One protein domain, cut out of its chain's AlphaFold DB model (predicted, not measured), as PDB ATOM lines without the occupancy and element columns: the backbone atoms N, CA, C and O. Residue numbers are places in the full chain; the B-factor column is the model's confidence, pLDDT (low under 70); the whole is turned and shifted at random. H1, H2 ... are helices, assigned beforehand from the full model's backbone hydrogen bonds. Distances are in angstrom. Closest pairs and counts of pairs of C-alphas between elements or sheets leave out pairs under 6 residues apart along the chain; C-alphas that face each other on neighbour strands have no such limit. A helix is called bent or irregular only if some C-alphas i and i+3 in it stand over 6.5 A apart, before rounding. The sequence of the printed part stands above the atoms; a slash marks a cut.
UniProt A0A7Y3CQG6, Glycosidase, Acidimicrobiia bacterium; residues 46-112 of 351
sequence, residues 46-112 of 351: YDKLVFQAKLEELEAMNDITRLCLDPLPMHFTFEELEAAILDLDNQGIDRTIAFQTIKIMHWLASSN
ATOM      1  N   TYR A  46     -33.282  41.706 -19.881       96.44
ATOM      2  CA  TYR A  46     -34.242  40.627 -19.694       96.44
ATOM      3  C   TYR A  46     -33.557  39.414 -19.069       96.44
ATOM      4  O   TYR A  46     -32.408  39.119 -19.380       96.44
ATOM      5  N   ASP A  47     -34.271  38.712 -18.192       95.19
ATOM      6  CA  ASP A  47     -33.872  37.396 -17.691       95.19
ATOM      7  C   ASP A  47     -34.584  36.334 -18.533       95.19
ATOM      8  O   ASP A  47     -35.813  36.367 -18.654       95.19
ATOM      9  N   LYS A  48     -33.821  35.415 -19.133       95.88
ATOM     10  CA  LYS A  48     -34.354  34.407 -20.054       95.88
ATOM     11  C   LYS A  48     -35.393  33.501 -19.403       95.88
ATOM     12  O   LYS A  48     -36.413  33.240 -20.036       95.88
ATOM     13  N   LEU A  49     -35.190  33.074 -18.158       92.94
ATOM     14  CA  LEU A  49     -36.122  32.168 -17.483       92.94
ATOM     15  C   LEU A  49     -37.438  32.877 -17.167       92.94
ATOM     16  O   LEU A  49     -38.508  32.317 -17.390       92.94
ATOM     17  N   VAL A  50     -37.371  34.136 -16.719       92.25
ATOM     18  CA  VAL A  50     -38.572  34.960 -16.492       92.25
ATOM     19  C   VAL A  50     -39.326  35.214 -17.790       92.25
ATOM     20  O   VAL A  50     -40.551  35.094 -17.837       92.25
ATOM     21  N   PHE A  51     -38.597  35.520 -18.862       95.06
ATOM     22  CA  PHE A  51     -39.186  35.770 -20.170       95.06
ATOM     23  C   PHE A  51     -39.871  34.515 -20.732       95.06
ATOM     24  O   PHE A  51     -41.023  34.588 -21.157       95.06
ATOM     25  N   GLN A  52     -39.201  33.360 -20.674       95.06
ATOM     26  CA  GLN A  52     -39.744  32.070 -21.114       95.06
ATOM     27  C   GLN A  52     -40.985  31.674 -20.317       95.06
ATOM     28  O   GLN A  52     -42.017  31.382 -20.914       95.06
ATOM     29  N   ALA A  53     -40.933  31.752 -18.987       91.38
ATOM     30  CA  ALA A  53     -42.080  31.418 -18.152       91.38
ATOM     31  C   ALA A  53     -43.295  32.312 -18.448       91.38
ATOM     32  O   ALA A  53     -44.430  31.837 -18.461       91.38
ATOM     33  N   LYS A  54     -43.082  33.603 -18.759       91.31
ATOM     34  CA  LYS A  54     -44.195  34.467 -19.173       91.31
ATOM     35  C   LYS A  54     -44.747  34.088 -20.545       91.31
ATOM     36  O   LYS A  54     -45.956  34.156 -20.738       91.31
ATOM     37  N   LEU A  55     -43.905  33.672 -21.487       93.81
ATOM     38  CA  LEU A  55     -44.373  33.163 -22.779       93.81
ATOM     39  C   LEU A  55     -45.149  31.850 -22.640       93.81
ATOM     40  O   LEU A  55     -46.117  31.659 -23.369       93.81
ATOM     41  N   GLU A  56     -44.772  30.971 -21.711       93.19
ATOM     42  CA  GLU A  56     -45.536  29.757 -21.397       93.19
ATOM     43  C   GLU A  56     -46.933  30.097 -20.864       93.19
ATOM     44  O   GLU A  56     -47.921  29.564 -21.364       93.19
ATOM     45  N   GLU A  57     -47.041  31.044 -19.927       89.06
ATOM     46  CA  GLU A  57     -48.335  31.535 -19.417       89.06
ATOM     47  C   GLU A  57     -49.215  32.172 -20.495       89.06
ATOM     48  O   GLU A  57     -50.440  32.108 -20.418       89.06
ATOM     49  N   LEU A  58     -48.594  32.818 -21.481       89.62
ATOM     50  CA  LEU A  58     -49.281  33.434 -22.614       89.62
ATOM     51  C   LEU A  58     -49.577  32.431 -23.740       89.62
ATOM     52  O   LEU A  58     -50.015  32.855 -24.809       89.62
ATOM     53  N   GLU A  59     -49.306  31.138 -23.528       92.75
ATOM     54  CA  GLU A  59     -49.448  30.064 -24.524       92.75
ATOM     55  C   GLU A  59     -48.663  30.340 -25.823       92.75
ATOM     56  O   GLU A  59     -49.017  29.890 -26.913       92.75
ATOM     57  N   ALA A  60     -47.572  31.099 -25.714       93.94
ATOM     58  CA  ALA A  60     -46.738  31.530 -26.831       93.94
ATOM     59  C   ALA A  60     -45.435  30.732 -26.954       93.94
ATOM     60  O   ALA A  60     -44.748  30.869 -27.965       93.94
ATOM     61  N   MET A  61     -45.093  29.902 -25.961       95.38
ATOM     62  CA  MET A  61     -43.886  29.077 -25.981       95.38
ATOM     63  C   MET A  61     -44.013  27.925 -26.991       95.38
ATOM     64  O   MET A  61     -44.702  26.930 -26.765       95.38
ATOM     65  N   ASN A  62     -43.329  28.059 -28.122       94.69
ATOM     66  CA  ASN A  62     -43.324  27.122 -29.244       94.69
ATOM     67  C   ASN A  62     -41.952  27.085 -29.946       94.69
ATOM     68  O   ASN A  62     -40.981  27.684 -29.481       94.69
ATOM     69  N   ASP A  63     -41.852  26.390 -31.078       94.69
ATOM     70  CA  ASP A  63     -40.575  26.232 -31.784       94.69
ATOM     71  C   ASP A  63     -39.980  27.565 -32.254       94.69
ATOM     72  O   ASP A  63     -38.776  27.757 -32.135       94.69
ATOM     73  N   ILE A  64     -40.805  28.535 -32.666       95.19
ATOM     74  CA  ILE A  64     -40.333  29.876 -33.047       95.19
ATOM     75  C   ILE A  64     -39.710  30.594 -31.849       95.19
ATOM     76  O   ILE A  64     -38.616  31.142 -31.960       95.19
ATOM     77  N   THR A  65     -40.357  30.554 -30.679       95.88
ATOM     78  CA  THR A  65     -39.762  31.159 -29.476       95.88
ATOM     79  C   THR A  65     -38.453  30.492 -29.075       95.88
ATOM     80  O   THR A  65     -37.536  31.193 -28.660       95.88
ATOM     81  N   ARG A  66     -38.329  29.165 -29.224       95.69
ATOM     82  CA  ARG A  66     -37.084  28.439 -28.923       95.69
ATOM     83  C   ARG A  66     -35.969  28.853 -29.874       95.69
ATOM     84  O   ARG A  66     -34.894  29.213 -29.409       95.69
ATOM     85  N   LEU A  67     -36.253  28.922 -31.177       95.44
ATOM     86  CA  LEU A  67     -35.292  29.391 -32.181       95.44
ATOM     87  C   LEU A  67     -34.772  30.803 -31.879       95.44
ATOM     88  O   LEU A  67     -33.583  31.059 -32.052       95.44
ATOM     89  N   CYS A  68     -35.629  31.696 -31.378       96.00
ATOM     90  CA  CYS A  68     -35.211  33.041 -30.988       96.00
ATOM     91  C   CYS A  68     -34.469  33.089 -29.642       96.00
ATOM     92  O   CYS A  68     -33.527  33.859 -29.501       96.00
ATOM     93  N   LEU A  69     -34.909  32.338 -28.626       97.31
ATOM     94  CA  LEU A  69     -34.423  32.492 -27.248       97.31
ATOM     95  C   LEU A  69     -33.246  31.579 -26.896       97.31
ATOM     96  O   LEU A  69     -32.435  31.950 -26.045       97.31
ATOM     97  N   ASP A  70     -33.127  30.401 -27.508       96.25
ATOM     98  CA  ASP A  70     -32.043  29.455 -27.222       96.25
ATOM     99  C   ASP A  70     -30.652  30.054 -27.507       96.25
ATOM    100  O   ASP A  70     -29.788  29.921 -26.634       96.25
ATOM    101  N   PRO A  71     -30.427  30.795 -28.616       96.19
ATOM    102  CA  PRO A  71     -29.132  31.416 -28.906       96.19
ATOM    103  C   PRO A  71     -28.750  32.564 -27.962       96.19
ATOM    104  O   PRO A  71     -27.575  32.916 -27.873       96.19
ATOM    105  N   LEU A  72     -29.723  33.177 -27.280       98.00
ATOM    106  CA  LEU A  72     -29.478  34.346 -26.436       98.00
ATOM    107  C   LEU A  72     -28.701  33.977 -25.161       98.00
ATOM    108  O   LEU A  72     -28.775  32.845 -24.685       98.00
ATOM    109  N   PRO A  73     -27.971  34.904 -24.534       98.06
ATOM    110  CA  PRO A  73     -27.455  34.697 -23.180       98.06
ATOM    111  C   PRO A  73     -28.584  34.580 -22.133       98.06
ATOM    112  O   PRO A  73     -29.746  34.890 -22.394       98.06
ATOM    113  N   MET A  74     -28.249  34.139 -20.911       97.56
ATOM    114  CA  MET A  74     -29.208  34.092 -19.785       97.56
ATOM    115  C   MET A  74     -29.797  35.466 -19.451       97.56
ATOM    116  O   MET A  74     -30.957  35.560 -19.057       97.56
ATOM    117  N   HIS A  75     -28.994  36.512 -19.627       98.12
ATOM    118  CA  HIS A  75     -29.412  37.900 -19.526       98.12
ATOM    119  C   HIS A  75     -29.172  38.559 -20.874       98.12
ATOM    120  O   HIS A  75     -28.019  38.603 -21.294       98.12
ATOM    121  N   PHE A  76     -30.223  39.048 -21.524       98.25
ATOM    122  CA  PHE A  76     -30.144  39.563 -22.893       98.25
ATOM    123  C   PHE A  76     -30.760  40.960 -23.024       98.25
ATOM    124  O   PHE A  76     -31.557  41.384 -22.178       98.25
ATOM    125  N   THR A  77     -30.379  41.695 -24.068       98.19
ATOM    126  CA  THR A  77     -30.920  43.025 -24.386       98.19
ATOM    127  C   THR A  77     -32.039  42.957 -25.419       98.19
ATOM    128  O   THR A  77     -32.264  41.937 -26.071       98.19
ATOM    129  N   PHE A  78     -32.759  44.067 -25.591       97.38
ATOM    130  CA  PHE A  78     -33.780  44.157 -26.632       97.38
ATOM    131  C   PHE A  78     -33.170  43.992 -28.029       97.38
ATOM    132  O   PHE A  78     -33.715  43.279 -28.857       97.38
ATOM    133  N   GLU A  79     -31.999  44.576 -28.275       97.94
ATOM    134  CA  GLU A  79     -31.295  44.491 -29.557       97.94
ATOM    135  C   GLU A  79     -30.877  43.056 -29.900       97.94
ATOM    136  O   GLU A  79     -30.966  42.653 -31.058       97.94
ATOM    137  N   GLU A  80     -30.456  42.269 -28.905       98.31
ATOM    138  CA  GLU A  80     -30.143  40.849 -29.099       98.31
ATOM    139  C   GLU A  80     -31.403  40.043 -29.448       98.31
ATOM    140  O   GLU A  80     -31.362  39.200 -30.345       98.31
ATOM    141  N   LEU A  81     -32.537  40.339 -28.799       97.69
ATOM    142  CA  LEU A  81     -33.831  39.736 -29.130       97.69
ATOM    143  C   LEU A  81     -34.262  40.072 -30.566       97.69
ATOM    144  O   LEU A  81     -34.660  39.174 -31.306       97.69
ATOM    145  N   GLU A  82     -34.162  41.340 -30.971       97.12
ATOM    146  CA  GLU A  82     -34.483  41.781 -32.334       97.12
ATOM    147  C   GLU A  82     -33.589  41.088 -33.370       97.12
ATOM    148  O   GLU A  82     -34.080  40.620 -34.396       97.12
ATOM    149  N   ALA A  83     -32.286  40.969 -33.096       96.50
ATOM    150  CA  ALA A  83     -31.356  40.268 -33.977       96.50
ATOM    151  C   ALA A  83     -31.722  38.784 -34.137       96.50
ATOM    152  O   ALA A  83     -31.699  38.270 -35.256       96.50
ATOM    153  N   ALA A  84     -32.113  38.110 -33.050       95.88
ATOM    154  CA  ALA A  84     -32.560  36.720 -33.101       95.88
ATOM    155  C   ALA A  84     -33.878  36.550 -33.879       95.88
ATOM    156  O   ALA A  84     -34.024  35.596 -34.639       95.88
ATOM    157  N   ILE A  85     -34.817  37.493 -33.747       94.19
ATOM    158  CA  ILE A  85     -36.065  37.498 -34.526       94.19
ATOM    159  C   ILE A  85     -35.780  37.702 -36.020       94.19
ATOM    160  O   ILE A  85     -36.378  37.024 -36.853       94.19
ATOM    161  N   LEU A  86     -34.865  38.610 -36.373       92.25
ATOM    162  CA  LEU A  86     -34.469  38.850 -37.765       92.25
ATOM    163  C   LEU A  86     -33.774  37.634 -38.395       92.25
ATOM    164  O   LEU A  86     -33.912  37.407 -39.596       92.25
ATOM    165  N   ASP A  87     -33.064  36.832 -37.600       92.69
ATOM    166  CA  ASP A  87     -32.381  35.634 -38.093       92.69
ATOM    167  C   ASP A  87     -33.341  34.501 -38.503       92.69
ATOM    168  O   ASP A  87     -32.966  33.629 -39.287       92.69
ATOM    169  N   LEU A  88     -34.612  34.541 -38.078       90.62
ATOM    170  CA  LEU A  88     -35.627  33.572 -38.512       90.62
ATOM    171  C   LEU A  88     -35.774  33.516 -40.042       90.62
ATOM    172  O   LEU A  88     -35.997  32.440 -40.601       90.62
ATOM    173  N   ASP A  89     -35.601  34.651 -40.728       82.56
ATOM    174  CA  ASP A  89     -35.643  34.699 -42.193       82.56
ATOM    175  C   ASP A  89     -34.470  33.927 -42.817       82.56
ATOM    176  O   ASP A  89     -34.651  33.204 -43.800       82.56
ATOM    177  N   ASN A  90     -33.270  34.035 -42.231       85.19
ATOM    178  CA  ASN A  90     -32.087  33.294 -42.683       85.19
ATOM    179  C   ASN A  90     -32.253  31.785 -42.467       85.19
ATOM    180  O   ASN A  90     -31.710  30.983 -43.226       85.19
ATOM    181  N   GLN A  91     -33.036  31.401 -41.458       86.06
ATOM    182  CA  GLN A  91     -33.411  30.017 -41.174       86.06
ATOM    183  C   GLN A  91     -34.571  29.516 -42.057       86.06
ATOM    184  O   GLN A  91     -34.972  28.357 -41.950       86.06
ATOM    185  N   GLY A  92     -35.095  30.357 -42.958       86.50
ATOM    186  CA  GLY A  92     -36.147  29.994 -43.909       86.50
ATOM    187  C   GLY A  92     -37.541  29.869 -43.290       86.50
ATOM    188  O   GLY A  92     -38.410  29.221 -43.876       86.50
ATOM    189  N   ILE A  93     -37.766  30.458 -42.113       88.12
ATOM    190  CA  ILE A  93     -39.068  30.438 -41.443       88.12
ATOM    191  C   ILE A  93     -40.014  31.443 -42.107       88.12
ATOM    192  O   ILE A  93     -39.699  32.620 -42.266       88.12
ATOM    193  N   ASP A  94     -41.220  30.991 -42.458       84.62
ATOM    194  CA  ASP A  94     -42.255  31.865 -43.010       84.62
ATOM    195  C   ASP A  94     -42.761  32.855 -41.947       84.62
ATOM    196  O   ASP A  94     -43.308  32.476 -40.902       84.62
ATOM    197  N   ARG A  95     -42.635  34.153 -42.242       80.88
ATOM    198  CA  ARG A  95     -43.090  35.242 -41.372       80.88
ATOM    199  C   ARG A  95     -44.578  35.172 -41.043       80.88
ATOM    200  O   ARG A  95     -44.961  35.615 -39.969       80.88
ATOM    201  N   THR A  96     -45.426  34.631 -41.917       84.62
ATOM    202  CA  THR A  96     -46.866  34.487 -41.646       84.62
ATOM    203  C   THR A  96     -47.141  33.483 -40.530       84.62
ATOM    204  O   THR A  96     -48.036  33.709 -39.715       84.62
ATOM    205  N   ILE A  97     -46.323  32.430 -40.437       86.25
ATOM    206  CA  ILE A  97     -46.384  31.424 -39.370       86.25
ATOM    207  C   ILE A  97     -45.855  32.025 -38.064       86.25
ATOM    208  O   ILE A  97     -46.481  31.885 -37.015       86.25
ATOM    209  N   ALA A  98     -44.731  32.743 -38.130       90.25
ATOM    210  CA  ALA A  98     -44.086  33.322 -36.955       90.25
ATOM    211  C   ALA A  98     -44.768  34.601 -36.428       90.25
ATOM    212  O   ALA A  98     -44.536  34.989 -35.283       90.25
ATOM    213  N   PHE A  99     -45.622  35.252 -37.227       92.31
ATOM    214  CA  PHE A  99     -46.145  36.598 -36.964       92.31
ATOM    215  C   PHE A  99     -46.770  36.758 -35.574       92.31
ATOM    216  O   PHE A  99     -46.442  37.705 -34.860       92.31
ATOM    217  N   GLN A 100     -47.661  35.845 -35.174       93.81
ATOM    218  CA  GLN A 100     -48.334  35.958 -33.874       93.81
ATOM    219  C   GLN A 100     -47.355  35.768 -32.713       93.81
ATOM    220  O   GLN A 100     -47.403  36.523 -31.745       93.81
ATOM    221  N   THR A 101     -46.431  34.816 -32.827       94.38
ATOM    222  CA  THR A 101     -45.404  34.577 -31.808       94.38
ATOM    223  C   THR A 101     -44.463  35.768 -31.668       94.38
ATOM    224  O   THR A 101     -44.274  36.259 -30.558       94.38
ATOM    225  N   ILE A 102     -43.952  36.295 -32.782       94.69
ATOM    226  CA  ILE A 102     -43.097  37.491 -32.804       94.69
ATOM    227  C   ILE A 102     -43.830  38.684 -32.179       94.69
ATOM    228  O   ILE A 102     -43.281  39.390 -31.334       94.69
ATOM    229  N   LYS A 103     -45.110  38.879 -32.523       95.50
ATOM    230  CA  LYS A 103     -45.941  39.936 -31.940       95.50
ATOM    231  C   LYS A 103     -46.053  39.807 -30.417       95.50
ATOM    232  O   LYS A 103     -45.938  40.819 -29.726       95.50
ATOM    233  N   ILE A 104     -46.263  38.599 -29.890       95.31
ATOM    234  CA  ILE A 104     -46.326  38.361 -28.438       95.31
ATOM    235  C   ILE A 104     -44.961  38.612 -27.786       95.31
ATOM    236  O   ILE A 104     -44.908  39.248 -26.735       95.31
ATOM    237  N   MET A 105     -43.859  38.194 -28.416       96.44
ATOM    238  CA  MET A 105     -42.505  38.453 -27.915       96.44
ATOM    239  C   MET A 105     -42.203  39.955 -27.825       96.44
ATOM    240  O   MET A 105     -41.773  40.417 -26.769       96.44
ATOM    241  N   HIS A 106     -42.499  40.744 -28.867       96.62
ATOM    242  CA  HIS A 106     -42.335  42.204 -28.802       96.62
ATOM    243  C   HIS A 106     -43.266  42.847 -27.774       96.62
ATOM    244  O   HIS A 106     -42.860  43.783 -27.081       96.62
ATOM    245  N   TRP A 107     -44.512  42.371 -27.665       95.50
ATOM    246  CA  TRP A 107     -45.461  42.866 -26.668       95.50
ATOM    247  C   TRP A 107     -44.936  42.630 -25.250       95.50
ATOM    248  O   TRP A 107     -44.907  43.565 -24.449       95.50
ATOM    249  N   LEU A 108     -44.444  41.424 -24.956       95.38
ATOM    250  CA  LEU A 108     -43.854  41.085 -23.664       95.38
ATOM    251  C   LEU A 108     -42.597  41.919 -23.391       95.38
ATOM    252  O   LEU A 108     -42.474  42.523 -22.323       95.38
ATOM    253  N   ALA A 109     -41.693  42.013 -24.368       96.62
ATOM    254  CA  ALA A 109     -40.482  42.815 -24.256       96.62
ATOM    255  C   ALA A 109     -40.794  44.297 -23.997       96.62
ATOM    256  O   ALA A 109     -40.154  44.914 -23.151       96.62
ATOM    257  N   SER A 110     -41.818  44.848 -24.654       95.88
ATOM    258  CA  SER A 110     -42.242  46.248 -24.513       95.88
ATOM    259  C   SER A 110     -43.019  46.541 -23.228       95.88
ATOM    260  O   SER A 110     -43.114  47.711 -22.841       95.88
ATOM    261  N   SER A 111     -43.577  45.500 -22.598       95.38
ATOM    262  CA  SER A 111     -44.300  45.549 -21.316       95.38
ATOM    263  C   SER A 111     -43.375  45.562 -20.103       95.38
ATOM    264  O   SER A 111     -43.839  45.779 -18.987       95.38
ATOM    265  N   ASN A 112     -42.080  45.327 -20.317       96.62
ATOM    266  CA  ASN A 112     -41.036  45.397 -19.308       96.62
ATOM    267  C   ASN A 112     -40.090  46.534 -19.693       96.62
ATOM    268  O   ASN A 112     -39.567  46.552 -20.806       96.62
TER     269      ASN A 112
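AT A GLANCE: This is residues 46 to 112 of the 351 residues of the protein "Glycosidase" of Acidimicrobiia bacterium (UniProt A0A7Y3CQG6). The two longest helices, H3 and H4, run side by side in opposite directions, and the short helix H2 lies over the gap between them, packing on both. H1 crosses the later part of H4, near the end of the pair where H3 begins and H4 ends. The printed part has 67 residues with four named helices, in the order H1, H2, H3, H4, and no named strand; the class is all helix. It is compact and rounded, with a radius of gyration of the C-alphas of 10.8 A and spans of 28 by 22 by 18 A.

HOW THE PARTS SIT: H4, residues 95 to 110, is the hub, touching three helices, and has a kink of 32 degrees near residue 102. It is irregular, with C-alphas 97 and 100 7.4 A apart, and its line is a rough one. H3, residues 78 to 90, only just touches H4, with 3 pairs of C-alphas within 8 A, the closest those of Phe 78 and Ala 109 at 7.2 A; this helical hairpin has a shallow tilt of 4 degrees, opposite ways. H2, residues 63 to 69, touches residues 98 to 105 of H4, closest at the C-alphas of Ile 64 and Ala 98, 6.4 A, at a steep tilt of 41 degrees, the same way. H2 and H3 form a helical hairpin at 43 degrees, a steep tilt, with the C-alphas of Cys 68 and Ala 84 closest at 5.0 A. H1, residues 48 to 57, touches residues 104 to 108 of H4 at a steep tilt of 65 degrees, the closest C-alphas being those of Leu 55 and Met 105, 7.6 A. H1 and H3 are apart. Every O i to N i+4 pair is within hydrogen-bond range in H1 and H2, against 6 of 9 in H3 and 10 of 12 in H4.

IN THESE COORDINATES: H4 is 20.2 A from first to last C-alpha and ends at C-alpha 110 (-42.242, 46.248, -24.513). H3 is 19.5 A, H1 14.3 A and H2 9.9 A; H1 begins at C-alpha 48 (-34.354, 34.407, -20.054).

THE WHOLE: The C-alphas farthest apart, of Gly 92 and Asn 112, are 29.4 A apart. The printed part has no cut and no long link. Residues 46 to 47 pair antiparallel with residues 75 to 76. The mean pLDDT of the printed part is 93.7, and no printed residue is under 70.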